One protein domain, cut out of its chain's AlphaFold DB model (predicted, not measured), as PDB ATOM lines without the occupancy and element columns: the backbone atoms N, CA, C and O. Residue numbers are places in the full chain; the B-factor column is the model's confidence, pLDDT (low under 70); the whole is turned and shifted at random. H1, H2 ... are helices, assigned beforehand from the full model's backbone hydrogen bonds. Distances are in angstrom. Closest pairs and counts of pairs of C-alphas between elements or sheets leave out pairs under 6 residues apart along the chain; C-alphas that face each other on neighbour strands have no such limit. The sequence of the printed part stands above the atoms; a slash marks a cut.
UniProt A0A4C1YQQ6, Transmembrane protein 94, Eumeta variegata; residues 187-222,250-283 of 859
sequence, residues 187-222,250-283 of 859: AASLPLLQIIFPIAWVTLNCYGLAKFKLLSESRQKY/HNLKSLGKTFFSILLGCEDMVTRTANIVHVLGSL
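Overview. This is residues 187 to 222 and 250 to 283 of the 859 residues of the protein "Transmembrane protein 94" of Eumeta variegata (UniProt A0A4C1YQQ6). One long helix, H1, makes the longest axis, its residues 193 to 201 and 215 to 221 sticking out; H2 crosses one side of its middle, and residues 264 to 275 swing round to short H3 on the opposite side. The 70 printed residues hold three named helices, H1, H2, H3 in order, and no named strand: all helix, loose, radius of gyration of the C-alphas 14.4 A, spanning 52 by 30 by 19 A.

Arrangement. Start at H1, residues 193 to 221. Its residues 203 to 214 alone touch H2, residues 250 to 263, at a steep tilt of 55 degrees, opposite ways; the closest C-alphas, of Ala 210 and Phe 259, are 5.2 A apart. Its residues 205 to 209 alone only just touch H3, residues 276 to 281, with 3 pairs of C-alphas within 8 A, the closest of Gly 208 and Val 277 at 6.9 A; the lines are about perpendicular, 84 degrees. H2 and H3 are apart. Each O i to N i+4 pair is within hydrogen-bond range in H3, 24 of 25 in H1, 9 of 10 in H2.

Along the chain. Find C-alpha 193 at (320.825, 323.767, 236.290); H1 runs 41.5 A to C-alpha 221. H2 runs 20.9 A. H3 ends at C-alpha 281, (332.618, 328.642, 258.963).

Size, cuts and confidence. Residues 223 to 249 are cut out, C-alphas 222 and 250 lying 17.5 A apart. The link H2 to H3 is long, 12 residues. 29 residues are under pLDDT 70, among them 187 to 195 and 267 to 275.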
ATOM      1  N   ALA A 187     317.336 333.936 231.962       54.09
ATOM      2  CA  ALA A 187     316.498 333.760 230.778       54.09
ATOM      3  C   ALA A 187     317.078 332.768 229.741       54.09
ATOM      4  O   ALA A 187     316.332 332.308 228.880       54.09
ATOM      5  N   ALA A 188     318.378 332.435 229.803       56.41
ATOM      6  CA  ALA A 188     319.104 331.849 228.669       56.41
ATOM      7  C   ALA A 188     319.646 330.412 228.851       56.41
ATOM      8  O   ALA A 188     319.667 329.665 227.876       56.41
ATOM      9  N   SER A 189     320.099 329.994 230.041       57.62
ATOM     10  CA  SER A 189     320.884 328.740 230.210       57.62
ATOM     11  C   SER A 189     320.338 327.753 231.257       57.62
ATOM     12  O   SER A 189     321.042 326.873 231.753       57.62
ATOM     13  N   LEU A 190     319.080 327.922 231.650       55.69
ATOM     14  CA  LEU A 190     318.706 327.747 233.051       55.69
ATOM     15  C   LEU A 190     317.842 326.534 233.473       55.69
ATOM     16  O   LEU A 190     318.076 326.041 234.581       55.69
ATOM     17  N   PRO A 191     316.861 326.033 232.685       60.97
ATOM     18  CA  PRO A 191     315.790 325.164 233.202       60.97
ATOM     19  C   PRO A 191     316.221 323.884 233.937       60.97
ATOM     20  O   PRO A 191     315.469 323.372 234.760       60.97
ATOM     21  N   LEU A 192     317.421 323.366 233.659       53.81
ATOM     22  CA  LEU A 192     317.955 322.157 234.295       53.81
ATOM     23  C   LEU A 192     318.910 322.478 235.455       53.81
ATOM     24  O   LEU A 192     318.791 321.901 236.537       53.81
ATOM     25  N   LEU A 193     319.824 323.438 235.274       56.41
ATOM     26  CA  LEU A 193     320.825 323.767 236.290       56.41
ATOM     27  C   LEU A 193     320.211 324.487 237.506       56.41
ATOM     28  O   LEU A 193     320.691 324.300 238.622       56.41
ATOM     29  N   GLN A 194     319.115 325.240 237.333       55.59
ATOM     30  CA  GLN A 194     318.437 325.922 238.446       55.59
ATOM     31  C   GLN A 194     317.490 325.083 239.290       55.59
ATOM     32  O   GLN A 194     317.028 325.570 240.315       55.59
ATOM     33  N   ILE A 195     317.195 323.851 238.902       65.94
ATOM     34  CA  ILE A 195     316.508 322.925 239.806       65.94
ATOM     35  C   ILE A 195     317.571 322.122 240.556       65.94
ATOM     36  O   ILE A 195     317.535 322.028 241.782       65.94
ATOM     37  N   ILE A 196     318.592 321.646 239.836       71.31
ATOM     38  CA  ILE A 196     319.676 320.845 240.408       71.31
ATOM     39  C   ILE A 196     320.505 321.647 241.419       71.31
ATOM     40  O   ILE A 196     320.735 321.143 242.512       71.31
ATOM     41  N   PHE A 197     320.929 322.883 241.123       73.06
ATOM     42  CA  PHE A 197     321.812 323.630 242.031       73.06
ATOM     43  C   PHE A 197     321.135 324.052 243.349       73.06
ATOM     44  O   PHE A 197     321.721 323.795 244.397       73.06
ATOM     45  N   PRO A 198     319.909 324.614 243.385       73.12
ATOM     46  CA  PRO A 198     319.223 324.909 244.643       73.12
ATOM     47  C   PRO A 198     318.832 323.654 245.423       73.12
ATOM     48  O   PRO A 198     318.943 323.669 246.644       73.12
ATOM     49  N   ILE A 199     318.451 322.551 244.765       79.06
ATOM     50  CA  ILE A 199     318.221 321.274 245.464       79.06
ATOM     51  C   ILE A 199     319.541 320.732 246.030       79.06
ATOM     52  O   ILE A 199     319.580 320.346 247.196       79.06
ATOM     53  N   ALA A 200     320.640 320.756 245.273       80.62
ATOM     54  CA  ALA A 200     321.967 320.369 245.760       80.62
ATOM     55  C   ALA A 200     322.435 321.267 246.918       80.62
ATOM     56  O   ALA A 200     322.964 320.773 247.906       80.62
ATOM     57  N   TRP A 201     322.179 322.574 246.852       79.25
ATOM     58  CA  TRP A 201     322.505 323.524 247.913       79.25
ATOM     59  C   TRP A 201     321.656 323.300 249.168       79.25
ATOM     60  O   TRP A 201     322.202 323.230 250.269       79.25
ATOM     61  N   VAL A 202     320.337 323.136 249.034       79.50
ATOM     62  CA  VAL A 202     319.436 322.847 250.162       79.50
ATOM     63  C   VAL A 202     319.789 321.502 250.789       79.50
ATOM     64  O   VAL A 202     319.972 321.439 251.999       79.50
ATOM     65  N   THR A 203     319.978 320.446 249.994       81.69
ATOM     66  CA  THR A 203     320.396 319.132 250.509       81.69
ATOM     67  C   THR A 203     321.785 319.176 251.153       81.69
ATOM     68  O   THR A 203     321.950 318.607 252.227       81.69
ATOM     69  N   LEU A 204     322.759 319.910 250.606       82.50
ATOM     70  CA  LEU A 204     324.077 320.076 251.232       82.50
ATOM     71  C   LEU A 204     323.993 320.833 252.568       82.50
ATOM     72  O   LEU A 204     324.629 320.424 253.539       82.50
ATOM     73  N   ASN A 205     323.172 321.886 252.657       78.00
ATOM     74  CA  ASN A 205     322.941 322.602 253.914       78.00
ATOM     75  C   ASN A 205     322.182 321.725 254.926       78.00
ATOM     76  O   ASN A 205     322.615 321.621 256.070       78.00
ATOM     77  N   CYS A 206     321.116 321.023 254.526       79.00
ATOM     78  CA  CYS A 206     320.409 320.062 255.381       79.00
ATOM     79  C   CYS A 206     321.328 318.925 255.857       79.00
ATOM     80  O   CYS A 206     321.222 318.496 257.004       79.00
ATOM     81  N   TYR A 207     322.262 318.464 255.020       82.50
ATOM     82  CA  TYR A 207     323.269 317.463 255.378       82.50
ATOM     83  C   TYR A 207     324.302 318.016 256.371       82.50
ATOM     84  O   TYR A 207     324.567 317.383 257.393       82.50
ATOM     85  N   GLY A 208     324.828 319.221 256.127       77.88
ATOM     86  CA  GLY A 208     325.721 319.920 257.057       77.88
ATOM     87  C   GLY A 208     325.066 320.171 258.417       77.88
ATOM     88  O   GLY A 208     325.684 319.935 259.453       77.88
ATOM     89  N   LEU A 209     323.786 320.550 258.423       78.06
ATOM     90  CA  LEU A 209     322.970 320.730 259.625       78.06
ATOM     91  C   LEU A 209     322.683 319.412 260.354       78.06
ATOM     92  O   LEU A 209     322.800 319.362 261.576       78.06
ATOM     93  N   ALA A 210     322.368 318.335 259.630       77.88
ATOM     94  CA  ALA A 210     322.184 317.011 260.222       77.88
ATOM     95  C   ALA A 210     323.492 316.489 260.846       77.88
ATOM     96  O   ALA A 210     323.471 315.959 261.958       77.88
ATOM     97  N   LYS A 211     324.638 316.705 260.179       76.69
ATOM     98  CA  LYS A 211     325.965 316.389 260.728       76.69
ATOM     99  C   LYS A 211     326.259 317.241 261.967       76.69
ATOM    100  O   LYS A 211     326.663 316.691 262.985       76.69
ATOM    101  N   PHE A 212     326.002 318.548 261.921       74.88
ATOM    102  CA  PHE A 212     326.181 319.451 263.062       74.88
ATOM    103  C   PHE A 212     325.316 319.050 264.268       74.88
ATOM    104  O   PHE A 212     325.838 318.954 265.379       74.88
ATOM    105  N   LYS A 213     324.027 318.736 264.064       75.25
ATOM    106  CA  LYS A 213     323.136 318.249 265.131       75.25
ATOM    107  C   LYS A 213     323.653 316.942 265.737       75.25
ATOM    108  O   LYS A 213     323.738 316.845 266.956       75.25
ATOM    109  N   LEU A 214     324.075 315.979 264.914       73.69
ATOM    110  CA  LEU A 214     324.631 314.709 265.394       73.69
ATOM    111  C   LEU A 214     325.926 314.902 266.205       73.69
ATOM    112  O   LEU A 214     326.103 314.265 267.243       73.69
ATOM    113  N   LEU A 215     326.817 315.800 265.769       69.44
ATOM    114  CA  LEU A 215     328.029 316.162 266.514       69.44
ATOM    115  C   LEU A 215     327.694 316.851 267.846       69.44
ATOM    116  O   LEU A 215     328.298 316.524 268.866       69.44
ATOM    117  N   SER A 216     326.699 317.743 267.854       65.69
ATOM    118  CA  SER A 216     326.198 318.409 269.061       65.69
ATOM    119  C   SER A 216     325.611 317.406 270.066       65.69
ATOM    120  O   SER A 216     326.023 317.382 271.224       65.69
ATOM    121  N   GLU A 217     324.733 316.501 269.619       66.31
ATOM    122  CA  GLU A 217     324.146 315.443 270.457       66.31
ATOM    123  C   GLU A 217     325.189 314.444 270.977       66.31
ATOM    124  O   GLU A 217     325.061 313.941 272.095       66.31
ATOM    125  N   SER A 218     326.228 314.153 270.187       59.09
ATOM    126  CA  SER A 218     327.354 313.315 270.614       59.09
ATOM    127  C   SER A 218     328.183 314.016 271.698       59.09
ATOM    128  O   SER A 218     328.426 313.437 272.758       59.09
ATOM    129  N   ARG A 219     328.519 315.303 271.505       53.84
ATOM    130  CA  ARG A 219     329.216 316.125 272.511       53.84
ATOM    131  C   ARG A 219     328.408 316.248 273.804       53.84
ATOM    132  O   ARG A 219     328.976 316.179 274.885       53.84
ATOM    133  N   GLN A 220     327.085 316.364 273.710       52.50
ATOM    134  CA  GLN A 220     326.202 316.489 274.873       52.50
ATOM    135  C   GLN A 220     326.082 315.188 275.694       52.50
ATOM    136  O   GLN A 220     325.689 315.235 276.858       52.50
ATOM    137  N   LYS A 221     326.465 314.038 275.117       46.47
ATOM    138  CA  LYS A 221     326.658 312.760 275.830       46.47
ATOM    139  C   LYS A 221     328.087 312.593 276.360       46.47
ATOM    140  O   LYS A 221     328.276 311.918 277.365       46.47
ATOM    141  N   TYR A 222     329.069 313.234 275.726       45.28
ATOM    142  CA  TYR A 222     330.471 313.298 276.157       45.28
ATOM    143  C   TYR A 222     330.754 314.543 277.023       45.28
ATOM    144  O   TYR A 222     331.646 315.344 276.747       45.28
ATOM    145  N   HIS A 250     326.522 302.782 262.092       55.81
ATOM    146  CA  HIS A 250     325.340 302.964 262.946       55.81
ATOM    147  C   HIS A 250     324.817 304.417 262.920       55.81
ATOM    148  O   HIS A 250     323.608 304.655 262.996       55.81
ATOM    149  N   ASN A 251     325.709 305.394 262.726       63.28
ATOM    150  CA  ASN A 251     325.351 306.810 262.686       63.28
ATOM    151  C   ASN A 251     324.614 307.213 261.400       63.28
ATOM    152  O   ASN A 251     323.817 308.147 261.450       63.28
ATOM    153  N   LEU A 252     324.780 306.497 260.276       71.00
ATOM    154  CA  LEU A 252     324.109 306.838 259.009       71.00
ATOM    155  C   LEU A 252     322.580 306.749 259.104       71.00
ATOM    156  O   LEU A 252     321.877 307.603 258.565       71.00
ATOM    157  N   LYS A 253     322.042 305.756 259.826       75.19
ATOM    158  CA  LYS A 253     320.586 305.609 260.006       75.19
ATOM    159  C   LYS A 253     320.000 306.717 260.887       75.19
ATOM    160  O   LYS A 253     318.843 307.087 260.702       75.19
ATOM    161  N   SER A 254     320.788 307.255 261.823       74.62
ATOM    162  CA  SER A 254     320.406 308.428 262.617       74.62
ATOM    163  C   SER A 254     320.509 309.705 261.783       74.62
ATOM    164  O   SER A 254     319.538 310.446 261.687       74.62
ATOM    165  N   LEU A 255     321.635 309.901 261.091       78.81
ATOM    166  CA  LEU A 255     321.892 311.041 260.210       78.81
ATOM    167  C   LEU A 255     320.815 311.178 259.127       78.81
ATOM    168  O   LEU A 255     320.303 312.272 258.924       78.81
ATOM    169  N   GLY A 256     320.420 310.075 258.484       81.06
ATOM    170  CA  GLY A 256     319.341 310.057 257.493       81.06
ATOM    171  C   GLY A 256     317.984 310.446 258.083       81.06
ATOM    172  O   GLY A 256     317.287 311.275 257.504       81.06
ATOM    173  N   LYS A 257     317.621 309.920 259.264       82.12
ATOM    174  CA  LYS A 257     316.397 310.336 259.972       82.12
ATOM    175  C   LYS A 257     316.409 311.834 260.266       82.12
ATOM    176  O   LYS A 257     315.454 312.518 259.920       82.12
ATOM    177  N   THR A 258     317.491 312.341 260.855       78.69
ATOM    178  CA  THR A 258     317.654 313.765 261.178       78.69
ATOM    179  C   THR A 258     317.628 314.637 259.921       78.69
ATOM    180  O   THR A 258     316.958 315.659 259.908       78.69
ATOM    181  N   PHE A 259     318.285 314.213 258.839       83.69
ATOM    182  CA  PHE A 259     318.276 314.899 257.547       83.69
ATOM    183  C   PHE A 259     316.860 315.050 256.978       83.69
ATOM    184  O   PHE A 259     316.456 316.163 256.647       83.69
ATOM    185  N   PHE A 260     316.083 313.962 256.918       83.31
ATOM    186  CA  PHE A 260     314.693 314.035 256.460       83.31
ATOM    187  C   PHE A 260     313.822 314.857 257.417       83.31
ATOM    188  O   PHE A 260     313.025 315.663 256.951       83.31
ATOM    189  N   SER A 261     314.016 314.733 258.731       80.50
ATOM    190  CA  SER A 261     313.308 315.526 259.748       80.50
ATOM    191  C   SER A 261     313.545 317.040 259.574       80.50
ATOM    192  O   SER A 261     312.597 317.826 259.610       80.50
ATOM    193  N   ILE A 262     314.787 317.450 259.273       79.56
ATOM    194  CA  ILE A 262     315.150 318.837 258.928       79.56
ATOM    195  C   ILE A 262     314.510 319.256 257.594       79.56
ATOM    196  O   ILE A 262     313.958 320.351 257.510       79.56
ATOM    197  N   LEU A 263     314.554 318.401 256.566       80.31
ATOM    198  CA  LEU A 263     314.014 318.689 255.228       80.31
ATOM    199  C   LEU A 263     312.478 318.836 255.220       80.31
ATOM    200  O   LEU A 263     311.946 319.688 254.516       80.31
ATOM    201  N   LEU A 264     311.776 318.040 256.033       81.75
ATOM    202  CA  LEU A 264     310.333 318.148 256.294       81.75
ATOM    203  C   LEU A 264     309.987 319.282 257.278       81.75
ATOM    204  O   LEU A 264     308.814 319.583 257.492       81.75
ATOM    205  N   GLY A 265     310.990 319.926 257.881       68.25
ATOM    206  CA  GLY A 265     310.810 321.035 258.812       68.25
ATOM    207  C   GLY A 265     310.217 320.642 260.170       68.25
ATOM    208  O   GLY A 265     309.783 321.535 260.894       68.25
ATOM    209  N   CYS A 266     310.208 319.358 260.532       71.44
ATOM    210  CA  CYS A 266     309.653 318.833 261.787       71.44
ATOM    211  C   CYS A 266     310.616 318.948 262.989       71.44
ATOM    212  O   CYS A 266     310.421 318.268 263.991       71.44
ATOM    213  N   GLU A 267     311.676 319.752 262.874       69.88
ATOM    214  CA  GLU A 267     312.792 319.804 263.823       69.88
ATOM    215  C   GLU A 267     312.870 321.108 264.613       69.88
ATOM    216  O   GLU A 267     312.845 322.203 264.044       69.88
ATOM    217  N   ASP A 268     313.092 320.965 265.920       61.94
ATOM    218  CA  ASP A 268     313.252 322.053 266.889       61.94
ATOM    219  C   ASP A 268     314.671 322.657 266.827       61.94
ATOM    220  O   ASP A 268     315.457 322.575 267.774       61.94
ATOM    221  N   MET A 269     315.039 323.258 265.690       62.88
ATOM    222  CA  MET A 269     316.312 323.972 265.528       62.88
ATOM    223  C   MET A 269     316.154 325.376 264.931       62.88
ATOM    224  O   MET A 269     315.269 325.651 264.125       62.88
ATOM    225  N   VAL A 270     317.123 326.248 265.237       58.38
ATOM    226  CA  VAL A 270     317.257 327.637 264.733       58.38
ATOM    227  C   VAL A 270     317.636 327.700 263.230       58.38
ATOM    228  O   VAL A 270     318.065 328.720 262.705       58.38
ATOM    229  N   THR A 271     317.477 326.598 262.495       55.38
ATOM    230  CA  THR A 271     317.846 326.455 261.076       55.38
ATOM    231  C   THR A 271     316.965 327.260 260.130       55.38
ATOM    232  O   THR A 271     317.372 327.538 259.005       55.38
ATOM    233  N   ARG A 272     315.765 327.652 260.574       54.59
ATOM    234  CA  ARG A 272     314.804 328.419 259.769       54.59
ATOM    235  C   ARG A 272     315.151 329.906 259.624       54.59
ATOM    236  O   ARG A 272     314.591 330.548 258.742       54.59
ATOM    237  N   THR A 273     316.031 330.462 260.462       54.06
ATOM    238  CA  THR A 273     316.299 331.916 260.509       54.06
ATOM    239  C   THR A 273     317.720 332.322 260.113       54.06
ATOM    240  O   THR A 273     317.918 333.473 259.724       54.06
ATOM    241  N   ALA A 274     318.708 331.419 260.151       59.81
ATOM    242  CA  ALA A 274     320.081 331.718 259.733       59.81
ATOM    243  C   ALA A 274     320.825 330.484 259.191       59.81
ATOM    244  O   ALA A 274     320.680 329.375 259.708       59.81
ATOM    245  N   ASN A 275     321.707 330.687 258.201       68.88
ATOM    246  CA  ASN A 275     322.654 329.656 257.764       68.88
ATOM    247  C   ASN A 275     323.817 329.545 258.766       68.88
ATOM    248  O   ASN A 275     324.916 330.049 258.536       68.88
ATOM    249  N   ILE A 276     323.551 328.896 259.900       72.75
ATOM    250  CA  ILE A 276     324.500 328.769 261.012       72.75
ATOM    251  C   ILE A 276     325.808 328.066 260.613       72.75
ATOM    252  O   ILE A 276     326.861 328.424 261.126       72.75
ATOM    253  N   VAL A 277     325.768 327.125 259.660       74.31
ATOM    254  CA  VAL A 277     326.965 326.415 259.171       74.31
ATOM    255  C   VAL A 277     327.894 327.379 258.437       74.31
ATOM    256  O   VAL A 277     329.087 327.418 258.729       74.31
ATOM    257  N   HIS A 278     327.348 328.198 257.532       76.00
ATOM    258  CA  HIS A 278     328.134 329.221 256.844       76.00
ATOM    259  C   HIS A 278     328.643 330.281 257.822       76.00
ATOM    260  O   HIS A 278     329.817 330.625 257.770       76.00
ATOM    261  N   VAL A 279     327.787 330.787 258.720       77.75
ATOM    262  CA  VAL A 279     328.172 331.830 259.686       77.75
ATOM    263  C   VAL A 279     329.346 331.365 260.545       77.75
ATOM    264  O   VAL A 279     330.350 332.070 260.589       77.75
ATOM    265  N   LEU A 280     329.266 330.167 261.140       76.81
ATOM    266  CA  LEU A 280     330.349 329.591 261.946       76.81
ATOM    267  C   LEU A 280     331.614 329.300 261.121       76.81
ATOM    268  O   LEU A 280     332.712 329.492 261.628       76.81
ATOM    269  N   GLY A 281     331.478 328.878 259.859       79.19
ATOM    270  CA  GLY A 281     332.618 328.642 258.963       79.19
ATOM    271  C   GLY A 281     333.312 329.916 258.460       79.19
ATOM    272  O   GLY A 281     334.482 329.866 258.098       79.19
ATOM    273  N   SER A 282     332.609 331.052 258.444       83.38
ATOM    274  CA  SER A 282     333.144 332.370 258.054       83.38
ATOM    275  C   SER A 282     333.555 333.258 259.236       83.38
ATOM    276  O   SER A 282     333.932 334.413 259.034       83.38
ATOM    277  N   LEU A 283     333.416 332.769 260.470       83.94
ATOM    278  CA  LEU A 283     333.577 333.579 261.671       83.94
ATOM    279  C   LEU A 283     335.064 333.852 261.940       83.94
ATOM    280  O   LEU A 283     335.834 332.926 262.152       83.94
TER     281      LEU A 283